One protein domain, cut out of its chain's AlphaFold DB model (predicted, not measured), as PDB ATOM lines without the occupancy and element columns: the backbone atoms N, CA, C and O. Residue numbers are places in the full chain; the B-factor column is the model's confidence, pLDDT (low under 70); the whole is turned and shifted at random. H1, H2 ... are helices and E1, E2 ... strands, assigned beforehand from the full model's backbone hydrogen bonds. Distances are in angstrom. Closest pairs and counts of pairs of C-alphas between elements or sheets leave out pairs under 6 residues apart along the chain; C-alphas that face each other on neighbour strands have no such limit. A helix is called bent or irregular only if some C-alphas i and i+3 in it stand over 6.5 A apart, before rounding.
ATOM      1  N   VAL A  10     177.042 166.623 197.724       90.75
ATOM      2  CA  VAL A  10     177.974 167.701 198.061       90.75
ATOM      3  C   VAL A  10     178.528 167.401 199.450       90.75
ATOM      4  O   VAL A  10     177.765 167.066 200.354       90.75
ATOM      5  N   THR A  11     179.850 167.440 199.607       93.62
ATOM      6  CA  THR A  11     180.519 167.223 200.901       93.62
ATOM      7  C   THR A  11     181.479 168.371 201.161       93.62
ATOM      8  O   THR A  11     182.227 168.753 200.265       93.62
ATOM      9  N   THR A  12     181.466 168.920 202.368       96.31
ATOM     10  CA  THR A  12     182.376 169.988 202.780       96.31
ATOM     11  C   THR A  12     183.554 169.429 203.565       96.31
ATOM     12  O   THR A  12     183.457 168.399 204.233       96.31
ATOM     13  N   ASN A  13     184.686 170.115 203.466       97.00
ATOM     14  CA  ASN A  13     185.858 169.893 204.294       97.00
ATOM     15  C   ASN A  13     186.346 171.263 204.797       97.00
ATOM     16  O   ASN A  13     187.080 171.953 204.082       97.00
ATOM     17  N   PRO A  14     185.911 171.683 206.000       96.69
ATOM     18  CA  PRO A  14     186.299 172.967 206.585       96.69
ATOM     19  C   PRO A  14     187.799 173.095 206.835       96.69
ATOM     20  O   PRO A  14     188.353 174.168 206.621       96.69
ATOM     21  N   THR A  15     188.460 172.001 207.227       96.50
ATOM     22  CA  THR A  15     189.900 171.971 207.517       96.50
ATOM     23  C   THR A  15     190.727 172.355 206.293       96.50
ATOM     24  O   THR A  15     191.618 173.196 206.390       96.50
ATOM     25  N   ASP A  16     190.389 171.800 205.128       96.00
ATOM     26  CA  ASP A  16     191.086 172.111 203.873       96.00
ATOM     27  C   ASP A  16     190.486 173.336 203.154       96.00
ATOM     28  O   ASP A  16     191.041 173.838 202.168       96.00
ATOM     29  N   GLY A  17     189.340 173.829 203.634       96.69
ATOM     30  CA  GLY A  17     188.571 174.895 203.004       96.69
ATOM     31  C   GLY A  17     188.024 174.494 201.633       96.69
ATOM     32  O   GLY A  17     187.984 175.326 200.730       96.69
ATOM     33  N   THR A  18     187.647 173.227 201.442       97.31
ATOM     34  CA  THR A  18     187.208 172.702 200.140       97.31
ATOM     35  C   THR A  18     185.798 172.128 200.171       97.31
ATOM     36  O   THR A  18     185.265 171.731 201.207       97.31
ATOM     37  N   VAL A  19     185.182 172.073 198.995       95.75
ATOM     38  CA  VAL A  19     183.894 171.436 198.746       95.75
ATOM     39  C   VAL A  19     184.087 170.396 197.655       95.75
ATOM     40  O   VAL A  19     184.611 170.693 196.584       95.75
ATOM     41  N   GLN A  20     183.644 169.174 197.911       94.38
ATOM     42  CA  GLN A  20     183.616 168.113 196.923       94.38
ATOM     43  C   GLN A  20     182.221 167.997 196.313       94.38
ATOM     44  O   GLN A  20     181.228 167.747 197.001       94.38
ATOM     45  N   LEU A  21     182.178 168.148 194.997       90.94
ATOM     46  CA  LEU A  21     181.021 167.972 194.135       90.94
ATOM     47  C   LEU A  21     181.093 166.573 193.526       90.94
ATOM     48  O   LEU A  21     182.068 166.263 192.837       90.94
ATOM     49  N   LYS A  22     180.103 165.715 193.792       87.56
ATOM     50  CA  LYS A  22     180.093 164.326 193.320       87.56
ATOM     51  C   LYS A  22     178.909 164.040 192.396       87.56
ATOM     52  O   LYS A  22     177.744 164.217 192.780       87.56
ATOM     53  N   GLY A  23     179.242 163.520 191.222       83.44
ATOM     54  CA  GLY A  23     178.320 162.939 190.260       83.44
ATOM     55  C   GLY A  23     178.371 161.411 190.281       83.44
ATOM     56  O   GLY A  23     178.843 160.796 191.242       83.44
ATOM     57  N   LEU A  24     177.851 160.780 189.227       77.50
ATOM     58  CA  LEU A  24     177.709 159.321 189.161       77.50
ATOM     59  C   LEU A  24     179.056 158.612 188.936       77.50
ATOM     60  O   LEU A  24     179.320 157.585 189.557       77.50
ATOM     61  N   LEU A  25     179.902 159.162 188.061       78.06
ATOM     62  CA  LEU A  25     181.207 158.595 187.669       78.06
ATOM     63  C   LEU A  25     182.356 159.608 187.804       78.06
ATOM     64  O   LEU A  25     183.504 159.324 187.450       78.06
ATOM     65  N   ASP A  26     182.036 160.801 188.290       86.06
ATOM     66  CA  ASP A  26     182.893 161.969 188.327       86.06
ATOM     67  C   ASP A  26     182.803 162.700 189.674       86.06
ATOM     68  O   ASP A  26     181.819 162.628 190.413       86.06
ATOM     69  N   SER A  27     183.880 163.396 190.021       89.25
ATOM     70  CA  SER A  27     183.948 164.264 191.187       89.25
ATOM     71  C   SER A  27     184.903 165.423 190.944       89.25
ATOM     72  O   SER A  27     185.975 165.231 190.364       89.25
ATOM     73  N   ALA A  28     184.558 166.597 191.458       92.00
ATOM     74  CA  ALA A  28     185.436 167.756 191.494       92.00
ATOM     75  C   ALA A  28     185.578 168.267 192.928       92.00
ATOM     76  O   ALA A  28     184.581 168.498 193.611       92.00
ATOM     77  N   THR A  29     186.812 168.464 193.371       95.12
ATOM     78  CA  THR A  29     187.118 169.179 194.609       95.12
ATOM     79  C   THR A  29     187.395 170.626 194.241       95.12
ATOM     80  O   THR A  29     188.268 170.897 193.416       95.12
ATOM     81  N   VAL A  30     186.648 171.553 194.832       96.12
ATOM     82  CA  VAL A  30     186.777 172.990 194.589       96.12
ATOM     83  C   VAL A  30     187.047 173.743 195.885       96.12
ATOM     84  O   VAL A  30     186.600 173.335 196.955       96.12
ATOM     85  N   LYS A  31     187.765 174.858 195.794       97.31
ATOM     86  CA  LYS A  31     188.055 175.759 196.905       97.31
ATOM     87  C   LYS A  31     187.361 177.104 196.678       97.31
ATOM     88  O   LYS A  31     187.681 177.779 195.698       97.31
ATOM     89  N   PRO A  32     186.416 177.498 197.547       96.44
ATOM     90  CA  PRO A  32     185.869 178.846 197.535       96.44
ATOM     91  C   PRO A  32     186.941 179.876 197.880       96.44
ATOM     92  O   PRO A  32     187.725 179.684 198.810       96.44
ATOM     93  N   GLN A  33     186.963 180.973 197.132       95.88
ATOM     94  CA  GLN A  33     187.885 182.084 197.337       95.88
ATOM     95  C   GLN A  33     187.256 183.403 196.886       95.88
ATOM     96  O   GLN A  33     186.275 183.410 196.141       95.88
ATOM     97  N   ILE A  34     187.833 184.520 197.320       94.00
ATOM     98  CA  ILE A  34     187.442 185.852 196.855       94.00
ATOM     99  C   ILE A  34     188.320 186.225 195.664       94.00
ATOM    100  O   ILE A  34     189.545 186.154 195.747       94.00
ATOM    101  N   ALA A  35     187.696 186.625 194.561       91.19
ATOM    102  CA  ALA A  35     188.385 187.122 193.376       91.19
ATOM    103  C   ALA A  35     187.521 188.169 192.668       91.19
ATOM    104  O   ALA A  35     186.303 188.021 192.600       91.19
ATOM    105  N   ASN A  36     188.150 189.213 192.118       87.19
ATOM    106  CA  ASN A  36     187.463 190.293 191.393       87.19
ATOM    107  C   ASN A  36     186.271 190.878 192.176       87.19
ATOM    108  O   ASN A  36     185.186 191.044 191.626       87.19
ATOM    109  N   ASN A  37     186.466 191.133 193.475       86.44
ATOM    110  CA  ASN A  37     185.447 191.632 194.408       86.44
ATOM    111  C   ASN A  37     184.229 190.704 194.606       86.44
ATOM    112  O   ASN A  37     183.274 191.086 195.274       86.44
ATOM    113  N   GLY A  38     184.250 189.481 194.077       89.69
ATOM    114  CA  GLY A  38     183.171 188.506 194.195       89.69
ATOM    115  C   GLY A  38     183.633 187.167 194.762       89.69
ATOM    116  O   GLY A  38     184.775 186.996 195.193       89.69
ATOM    117  N   LEU A  39     182.718 186.203 194.739       92.50
ATOM    118  CA  LEU A  39     183.007 184.807 195.049       92.50
ATOM    119  C   LEU A  39     183.570 184.125 193.797       92.50
ATOM    120  O   LEU A  39     183.109 184.385 192.693       92.50
ATOM    121  N   SER A  40     184.534 183.229 193.961       93.88
ATOM    122  CA  SER A  40     185.075 182.366 192.911       93.88
ATOM    123  C   SER A  40     185.284 180.953 193.461       93.88
ATOM    124  O   SER A  40     185.444 180.754 194.669       93.88
ATOM    125  N   LEU A  41     185.260 179.958 192.575       94.94
ATOM    126  CA  LEU A  41     185.523 178.559 192.900       94.94
ATOM    127  C   LEU A  41     186.748 178.084 192.117       94.94
ATOM    128  O   LEU A  41     186.705 177.959 190.894       94.94
ATOM    129  N   GLN A  42     187.831 177.774 192.822       95.81
ATOM    130  CA  GLN A  42     189.033 177.203 192.225       95.81
ATOM    131  C   GLN A  42     188.926 175.681 192.167       95.81
ATOM    132  O   GLN A  42     188.683 175.041 193.187       95.81
ATOM    133  N   LEU A  43     189.163 175.080 191.008       95.00
ATOM    134  CA  LEU A  43     189.286 173.634 190.872       95.00
ATOM    135  C   LEU A  43     190.610 173.158 191.490       95.00
ATOM    136  O   LEU A  43     191.688 173.525 191.028       95.00
ATOM    137  N   VAL A  44     190.516 172.323 192.523       96.06
ATOM    138  CA  VAL A  44     191.664 171.708 193.210       96.06
ATOM    139  C   VAL A  44     191.961 170.334 192.622       96.06
ATOM    140  O   VAL A  44     193.110 169.997 192.350       96.06
ATOM    141  N   GLU A  45     190.918 169.536 192.398       93.12
ATOM    142  CA  GLU A  45     191.047 168.180 191.873       93.12
ATOM    143  C   GLU A  45     189.852 167.847 190.981       93.12
ATOM    144  O   GLU A  45     188.716 168.202 191.291       93.12
ATOM    145  N   LEU A  46     190.102 167.124 189.890       90.94
ATOM    146  CA  LEU A  46     189.067 166.580 189.019       90.94
ATOM    147  C   LEU A  46     189.328 165.093 188.794       90.94
ATOM    148  O   LEU A  46     190.391 164.708 188.310       90.94
ATOM    149  N   ARG A  47     188.331 164.264 189.091       89.25
ATOM    150  CA  ARG A  47     188.309 162.841 188.745       89.25
ATOM    151  C   ARG A  47     187.118 162.603 187.844       89.25
ATOM    152  O   ARG A  47     185.989 162.782 188.281       89.25
ATOM    153  N   ALA A  48     187.352 162.224 186.597       83.31
ATOM    154  CA  ALA A  48     186.268 162.054 185.640       83.31
ATOM    155  C   ALA A  48     186.562 160.867 184.714       83.31
ATOM    156  O   ALA A  48     187.236 161.000 183.693       83.31
ATOM    157  N   LEU A  49     186.091 159.679 185.103       76.75
ATOM    158  CA  LEU A  49     186.389 158.431 184.398       76.75
ATOM    159  C   LEU A  49     185.654 158.382 183.050       76.75
ATOM    160  O   LEU A  49     184.429 158.406 183.000       76.75
ATOM    161  N   GLY A  50     186.405 158.322 181.945       67.31
ATOM    162  CA  GLY A  50     185.855 158.170 180.587       67.31
ATOM    163  C   GLY A  50     185.186 159.419 179.991       67.31
ATOM    164  O   GLY A  50     184.716 159.371 178.855       67.31
ATOM    165  N   SER A  51     185.157 160.545 180.711       67.00
ATOM    166  CA  SER A  51     184.601 161.808 180.211       67.00
ATOM    167  C   SER A  51     185.675 162.683 179.548       67.00
ATOM    168  O   SER A  51     186.835 162.674 179.953       67.00
ATOM    169  N   LYS A  52     185.294 163.499 178.555       68.31
ATOM    170  CA  LYS A  52     186.180 164.495 177.911       68.31
ATOM    171  C   LYS A  52     186.290 165.810 178.704       68.31
ATOM    172  O   LYS A  52     186.540 166.863 178.117       68.31
ATOM    173  N   LEU A  53     186.032 165.794 180.012       78.12
ATOM    174  CA  LEU A  53     186.082 167.005 180.829       78.12
ATOM    175  C   LEU A  53     187.538 167.398 181.083       78.12
ATOM    176  O   LEU A  53     188.260 166.726 181.813       78.12
ATOM    177  N   SER A  54     187.971 168.500 180.473       85.12
ATOM    178  CA  SER A  54     189.260 169.111 180.787       85.12
ATOM    179  C   SER A  54     189.136 170.005 182.020       85.12
ATOM    180  O   SER A  54     188.111 170.658 182.232       85.12
ATOM    181  N   THR A  55     190.204 170.083 182.813       88.44
ATOM    182  CA  THR A  55     190.285 170.969 183.987       88.44
ATOM    183  C   THR A  55     190.029 172.431 183.620       88.44
ATOM    184  O   THR A  55     189.314 173.119 184.338       88.44
ATOM    185  N   ASN A  56     190.517 172.882 182.459       89.94
ATOM    186  CA  ASN A  56     190.282 174.237 181.948       89.94
ATOM    187  C   ASN A  56     188.793 174.498 181.644       89.94
ATOM    188  O   ASN A  56     188.246 175.525 182.034       89.94
ATOM    189  N   THR A  57     188.099 173.553 180.999       88.88
ATOM    190  CA  THR A  57     186.657 173.696 180.738       88.88
ATOM    191  C   THR A  57     185.852 173.720 182.036       88.88
ATOM    192  O   THR A  57     184.908 174.498 182.153       88.88
ATOM    193  N   VAL A  58     186.216 172.890 183.018       89.06
ATOM    194  CA  VAL A  58     185.556 172.892 184.330       89.06
ATOM    195  C   VAL A  58     185.805 174.212 185.057       89.06
ATOM    196  O   VAL A  58     184.838 174.809 185.522       89.06
ATOM    197  N   GLN A  59     187.047 174.701 185.087       93.50
ATOM    198  CA  GLN A  59     187.379 175.987 185.703       93.50
ATOM    199  C   GLN A  59     186.603 177.138 185.057       93.50
ATOM    200  O   GLN A  59     185.923 177.867 185.766       93.50
ATOM    201  N   ARG A  60     186.590 177.235 183.721       92.00
ATOM    202  CA  ARG A  60     185.819 178.271 183.014       92.00
ATOM    203  C   ARG A  60     184.339 178.238 183.386       92.00
ATOM    204  O   ARG A  60     183.742 179.272 183.640       92.00
ATOM    205  N   ASN A  61     183.744 177.047 183.444       90.38
ATOM    206  CA  ASN A  61     182.342 176.924 183.821       90.38
ATOM    207  C   ASN A  61     182.089 177.350 185.279       90.38
ATOM    208  O   ASN A  61     181.011 177.871 185.567       90.38
ATOM    209  N   LEU A  62     183.028 177.075 186.195       91.88
ATOM    210  CA  LEU A  62     182.953 177.522 187.590       91.88
ATOM    211  C   LEU A  62     183.037 179.047 187.659       91.88
ATOM    212  O   LEU A  62     182.194 179.657 188.311       91.88
ATOM    213  N   ASP A  63     183.975 179.642 186.922       91.69
ATOM    214  CA  ASP A  63     184.148 181.093 186.836       91.69
ATOM    215  C   ASP A  63     182.886 181.769 186.279       91.69
ATOM    216  O   ASP A  63     182.375 182.710 186.886       91.69
ATOM    217  N   ASP A  64     182.324 181.243 185.185       90.62
ATOM    218  CA  ASP A  64     181.089 181.749 184.573       90.62
ATOM    219  C   ASP A  64     179.892 181.660 185.533       90.62
ATOM    220  O   ASP A  64     179.041 182.553 185.569       90.62
ATOM    221  N   LEU A  65     179.797 180.570 186.304       89.56
ATOM    222  CA  LEU A  65     178.745 180.387 187.303       89.56
ATOM    223  C   LEU A  65     178.865 181.437 188.409       89.56
ATOM    224  O   LEU A  65     177.873 182.081 188.754       89.56
ATOM    225  N   THR A  66     180.065 181.609 188.956       89.56
ATOM    226  CA  THR A  66     180.285 182.547 190.053       89.56
ATOM    227  C   THR A  66     180.185 183.999 189.601       89.56
ATOM    228  O   THR A  66     179.589 184.808 190.307       89.56
ATOM    229  N   ALA A  67     180.636 184.321 188.386       87.94
ATOM    230  CA  ALA A  67     180.470 185.648 187.801       87.94
ATOM    231  C   ALA A  67     178.985 186.000 187.660       87.94
ATOM    232  O   ALA A  67     178.559 187.057 188.110       87.94
ATOM    233  N   LYS A  68     178.150 185.086 187.149       85.31
ATOM    234  CA  LYS A  68     176.695 185.311 187.097       85.31
ATOM    235  C   LYS A  68     176.070 185.530 188.473       85.31
ATOM    236  O   LYS A  68     175.084 186.254 188.568       85.31
ATOM    237  N   ALA A  69     176.621 184.903 189.511       82.56
ATOM    238  CA  ALA A  69     176.119 185.038 190.869       82.56
ATOM    239  C   ALA A  69     176.476 186.392 191.506       82.56
ATOM    240  O   ALA A  69     175.649 186.905 192.252       82.56
ATOM    241  N   THR A  70     177.654 186.970 191.223       81.69
ATOM    242  CA  THR A  70     178.158 188.152 191.956       81.69
ATOM    243  C   THR A  70     178.432 189.401 191.112       81.69
ATOM    244  O   THR A  70     178.513 190.490 191.669       81.69
ATOM    245  N   GLN A  71     178.571 189.301 189.787       77.62
ATOM    246  CA  GLN A  71     178.989 190.423 188.923       77.62
ATOM    247  C   GLN A  71     177.983 191.582 188.892       77.62
ATOM    248  O   GLN A  71     178.374 192.728 188.694       77.62
ATOM    249  N   ASN A  72     176.697 191.291 189.093       79.56
ATOM    250  CA  ASN A  72     175.624 192.282 189.022       79.56
ATOM    251  C   ASN A  72     175.165 192.762 190.403       79.56
ATOM    252  O   ASN A  72     174.061 193.291 190.525       79.56
ATOM    253  N   TYR A  73     175.965 192.553 191.452       82.75
ATOM    254  CA  TYR A  73     175.611 193.094 192.756       82.75
ATOM    255  C   TYR A  73     175.675 194.628 192.722       82.75
ATOM    256  O   TYR A  73     176.712 195.201 192.375       82.75
ATOM    257  N   PRO A  74     174.557 195.314 193.029       81.50
ATOM    258  CA  PRO A  74     174.490 196.761 192.932       81.50
ATOM    259  C   PRO A  74     175.312 197.406 194.051       81.50
ATOM    260  O   PRO A  74     175.790 196.738 194.967       81.50
ATOM    261  N   LEU A  75     175.439 198.733 194.008       85.56
ATOM    262  CA  LEU A  75     175.967 199.519 195.128       85.56
ATOM    263  C   LEU A  75     177.403 199.154 195.546       85.56
ATOM    264  O   LEU A  75     177.779 199.389 196.686       85.56
ATOM    265  N   GLY A  76     178.216 198.577 194.655       84.12
ATOM    266  CA  GLY A  76     179.602 198.211 194.977       84.12
ATOM    267  C   GLY A  76     179.725 197.134 196.059       84.12
ATOM    268  O   GLY A  76     180.744 197.076 196.751       84.12
ATOM    269  N   ILE A  77     178.688 196.306 196.230       89.44
ATOM    270  CA  ILE A  77     178.743 195.145 197.117       89.44
ATOM    271  C   ILE A  77     179.877 194.226 196.655       89.44
ATOM    272  O   ILE A  77     179.966 193.871 195.480       89.44
ATOM    273  N   HIS A  78     180.726 193.832 197.593       90.56
ATOM    274  CA  HIS A  78     181.862 192.956 197.353       90.56
ATOM    275  C   HIS A  78     181.969 191.893 198.440       90.56
ATOM    276  O   HIS A  78     181.436 192.056 199.534       90.56
ATOM    277  N   ALA A  79     182.625 190.780 198.119       92.88
ATOM    278  CA  ALA A  79     182.896 189.722 199.083       92.88
ATOM    279  C   ALA A  79     184.044 190.130 200.022       92.88
ATOM    280  O   ALA A  79     185.138 190.443 199.554       92.88
ATOM    281  N   ASP A  80     183.806 190.067 201.333       94.06
ATOM    282  CA  ASP A  80     184.799 190.355 202.379       94.06
ATOM    283  C   ASP A  80     185.446 189.089 202.926       94.06
ATOM    284  O   ASP A  80     186.643 189.045 203.206       94.06
ATOM    285  N   SER A  81     184.639 188.043 203.114       95.69
ATOM    286  CA  SER A  81     185.113 186.766 203.635       95.69
ATOM    287  C   SER A  81     184.382 185.601 202.985       95.69
ATOM    288  O   SER A  81     183.230 185.719 202.566       95.69
ATOM    289  N   VAL A  82     185.068 184.465 202.901       96.56
ATOM    290  CA  VAL A  82     184.478 183.184 202.527       96.56
ATOM    291  C   VAL A  82     185.118 182.084 203.362       96.56
ATOM    292  O   VAL A  82     186.339 182.044 203.520       96.56
ATOM    293  N   LYS A  83     184.298 181.186 203.903       96.56
ATOM    294  CA  LYS A  83     184.758 180.007 204.639       96.56
ATOM    295  C   LYS A  83     183.887 178.801 204.321       96.56
ATOM    296  O   LYS A  83     182.685 178.919 204.090       96.56
ATOM    297  N   VAL A  84     184.502 177.629 204.347       97.44
ATOM    298  CA  VAL A  84     183.777 176.358 204.324       97.44
ATOM    299  C   VAL A  84     183.423 175.984 205.762       97.44
ATOM    300  O   VAL A  84     184.261 176.090 206.654       97.44
ATOM    301  N   THR A  85     182.183 175.564 205.981       96.75
ATOM    302  CA  THR A  85     181.654 175.084 207.262       96.75
ATOM    303  C   THR A  85     181.255 173.614 207.145       96.75
ATOM    304  O   THR A  85     181.220 173.046 206.049       96.75
ATOM    305  N   ASP A  86     180.937 172.974 208.268       93.94
ATOM    306  CA  ASP A  86     180.521 171.564 208.280       93.94
ATOM    307  C   ASP A  86     179.266 171.301 207.432       93.94
ATOM    308  O   ASP A  86     179.038 170.179 206.987       93.94
ATOM    309  N   SER A  87     178.457 172.334 207.176       91.88
ATOM    310  CA  SER A  87     177.201 172.232 206.428       91.88
ATOM    311  C   SER A  87     177.218 172.915 205.061       91.88
ATOM    312  O   SER A  87     176.304 172.684 204.267       91.88
ATOM    313  N   GLY A  88     178.218 173.742 204.746       92.25
ATOM    314  CA  GLY A  88     178.218 174.476 203.484       92.25
ATOM    315  C   GLY A  88     179.366 175.461 203.306       92.25
ATOM    316  O   GLY A  88     180.483 175.257 203.774       92.25
ATOM    317  N   VAL A  89     179.079 176.531 202.572       94.75
ATOM    318  CA  VAL A  89     179.978 177.669 202.368       94.75
ATOM    319  C   VAL A  89     179.270 178.904 202.897       94.75
ATOM    320  O   VAL A  89     178.123 179.161 202.537       94.75
ATOM    321  N   GLU A  90     179.951 179.659 203.746       95.81
ATOM    322  CA  GLU A  90     179.486 180.941 204.266       95.81
ATOM    323  C   GLU A  90     180.340 182.047 203.648       95.81
ATOM    324  O   GLU A  90     181.569 181.958 203.650       95.81
ATOM    325  N   ALA A  91     179.692 183.077 203.108       93.81
ATOM    326  CA  ALA A  91     180.357 184.246 202.556       93.81
ATOM    327  C   ALA A  91     179.732 185.520 203.127       93.81
ATOM    328  O   ALA A  91     178.510 185.619 203.256       93.81
ATOM    329  N   THR A  92     180.575 186.492 203.462       94.94
ATOM    330  CA  THR A  92     180.149 187.827 203.887       94.94
ATOM    331  C   THR A  92     180.350 188.788 202.735       94.94
ATOM    332  O   THR A  92     181.432 188.820 202.148       94.94
ATOM    333  N   PHE A  93     179.318 189.569 202.435       92.81
ATOM    334  CA  PHE A  93     179.381 190.639 201.456       92.81
ATOM    335  C   PHE A  93     179.040 191.962 202.132       92.81
ATOM    336  O   PHE A  93     178.087 192.022 202.915       92.81
ATOM    337  N   SER A  94     179.771 193.019 201.798       91.56
ATOM    338  CA  SER A  94     179.499 194.363 202.297       91.56
ATOM    339  C   SER A  94     179.635 195.413 201.207       91.56
ATOM    340  O   SER A  94     180.117 195.167 200.102       91.56
ATOM    341  N   SER A  95     179.146 196.604 201.524       90.75
ATOM    342  CA  SER A  95     179.350 197.817 200.753       90.75
ATOM    343  C   SER A  95     179.540 198.976 201.726       90.75
ATOM    344  O   SER A  95     179.016 198.955 202.842       90.75
TER     345      SER A  95
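AT A GLANCE: This is residues 10 to 95 of the 117 residues of an uncharacterized protein of Mycobacterium xenopi 4042 (UniProt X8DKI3). A long, bent hairpin, E3 and E4, lies in the middle, with the helix H1 packed along E4 and the shorter hairpin E5 and E6 on the other side; E1 and E2 widen the twisted sheet beyond E3. The two sheets make a loose sandwich, only partly face to face. The printed part has 86 residues, with six named strands and one named helix in the order E1 E2 E3 E4 H1 E5 E6; the class is mixed, and both sheets, E1 - E2 - E3 - E4 and E5 - E6, are antiparallel. It is compact, with a radius of gyration of the C-alphas of 13.7 A, and spans 45 by 26 by 16 A.

HOW THE PARTS SIT: Start at E1, residues 10 to 13; with E2, 18 to 22, E3, 26 to 35, and E4, 38 to 48, it forms a meander, each strand the antiparallel neighbour of the one before. Look for N 11 and O 20 at 3.0 A, N 19 and O 30 at 2.8 A, and N 33 and O 40 at 2.9 A, within hydrogen-bond range. This sheet is strongly twisted; E3 bends by 50 degrees at residue 32, E4 by 62 degrees at residue 45. H1, residues 55 to 70, is on it at a height of 5.6 A, along E4 at 23 degrees on the local plane; their closest C-alphas, Gly 38 and Thr 70, are 5.5 A apart. In H1 every O i to N i+4 pair is within hydrogen-bond range. E5, 78 to 84, and E6, 89 to 94, form a hairpin, with N 83 and O 90 at 2.8 A. The sheets form a sandwich, two sheets face to face, their planes 35 degrees apart; the closest C-alphas of E3 and E5, Gln 33 and Val 82, are 6.3 A apart.

IN THESE COORDINATES: Find C-alpha 10, where E1 begins, at (177.974, 167.701, 198.061). E3 measures 26.2 A and E4 28.0 A; H1 runs 22.5 A from C-alpha 55 at (190.285, 170.969, 183.987). E6 ends at C-alpha 94, (179.499, 194.363, 202.297).

THE WHOLE: The C-alphas farthest apart, Gly 50 and Ser 95, are 45.0 A apart. The printed part has no cut and no long link; pLDDT is under 70 at residues 50 to 52.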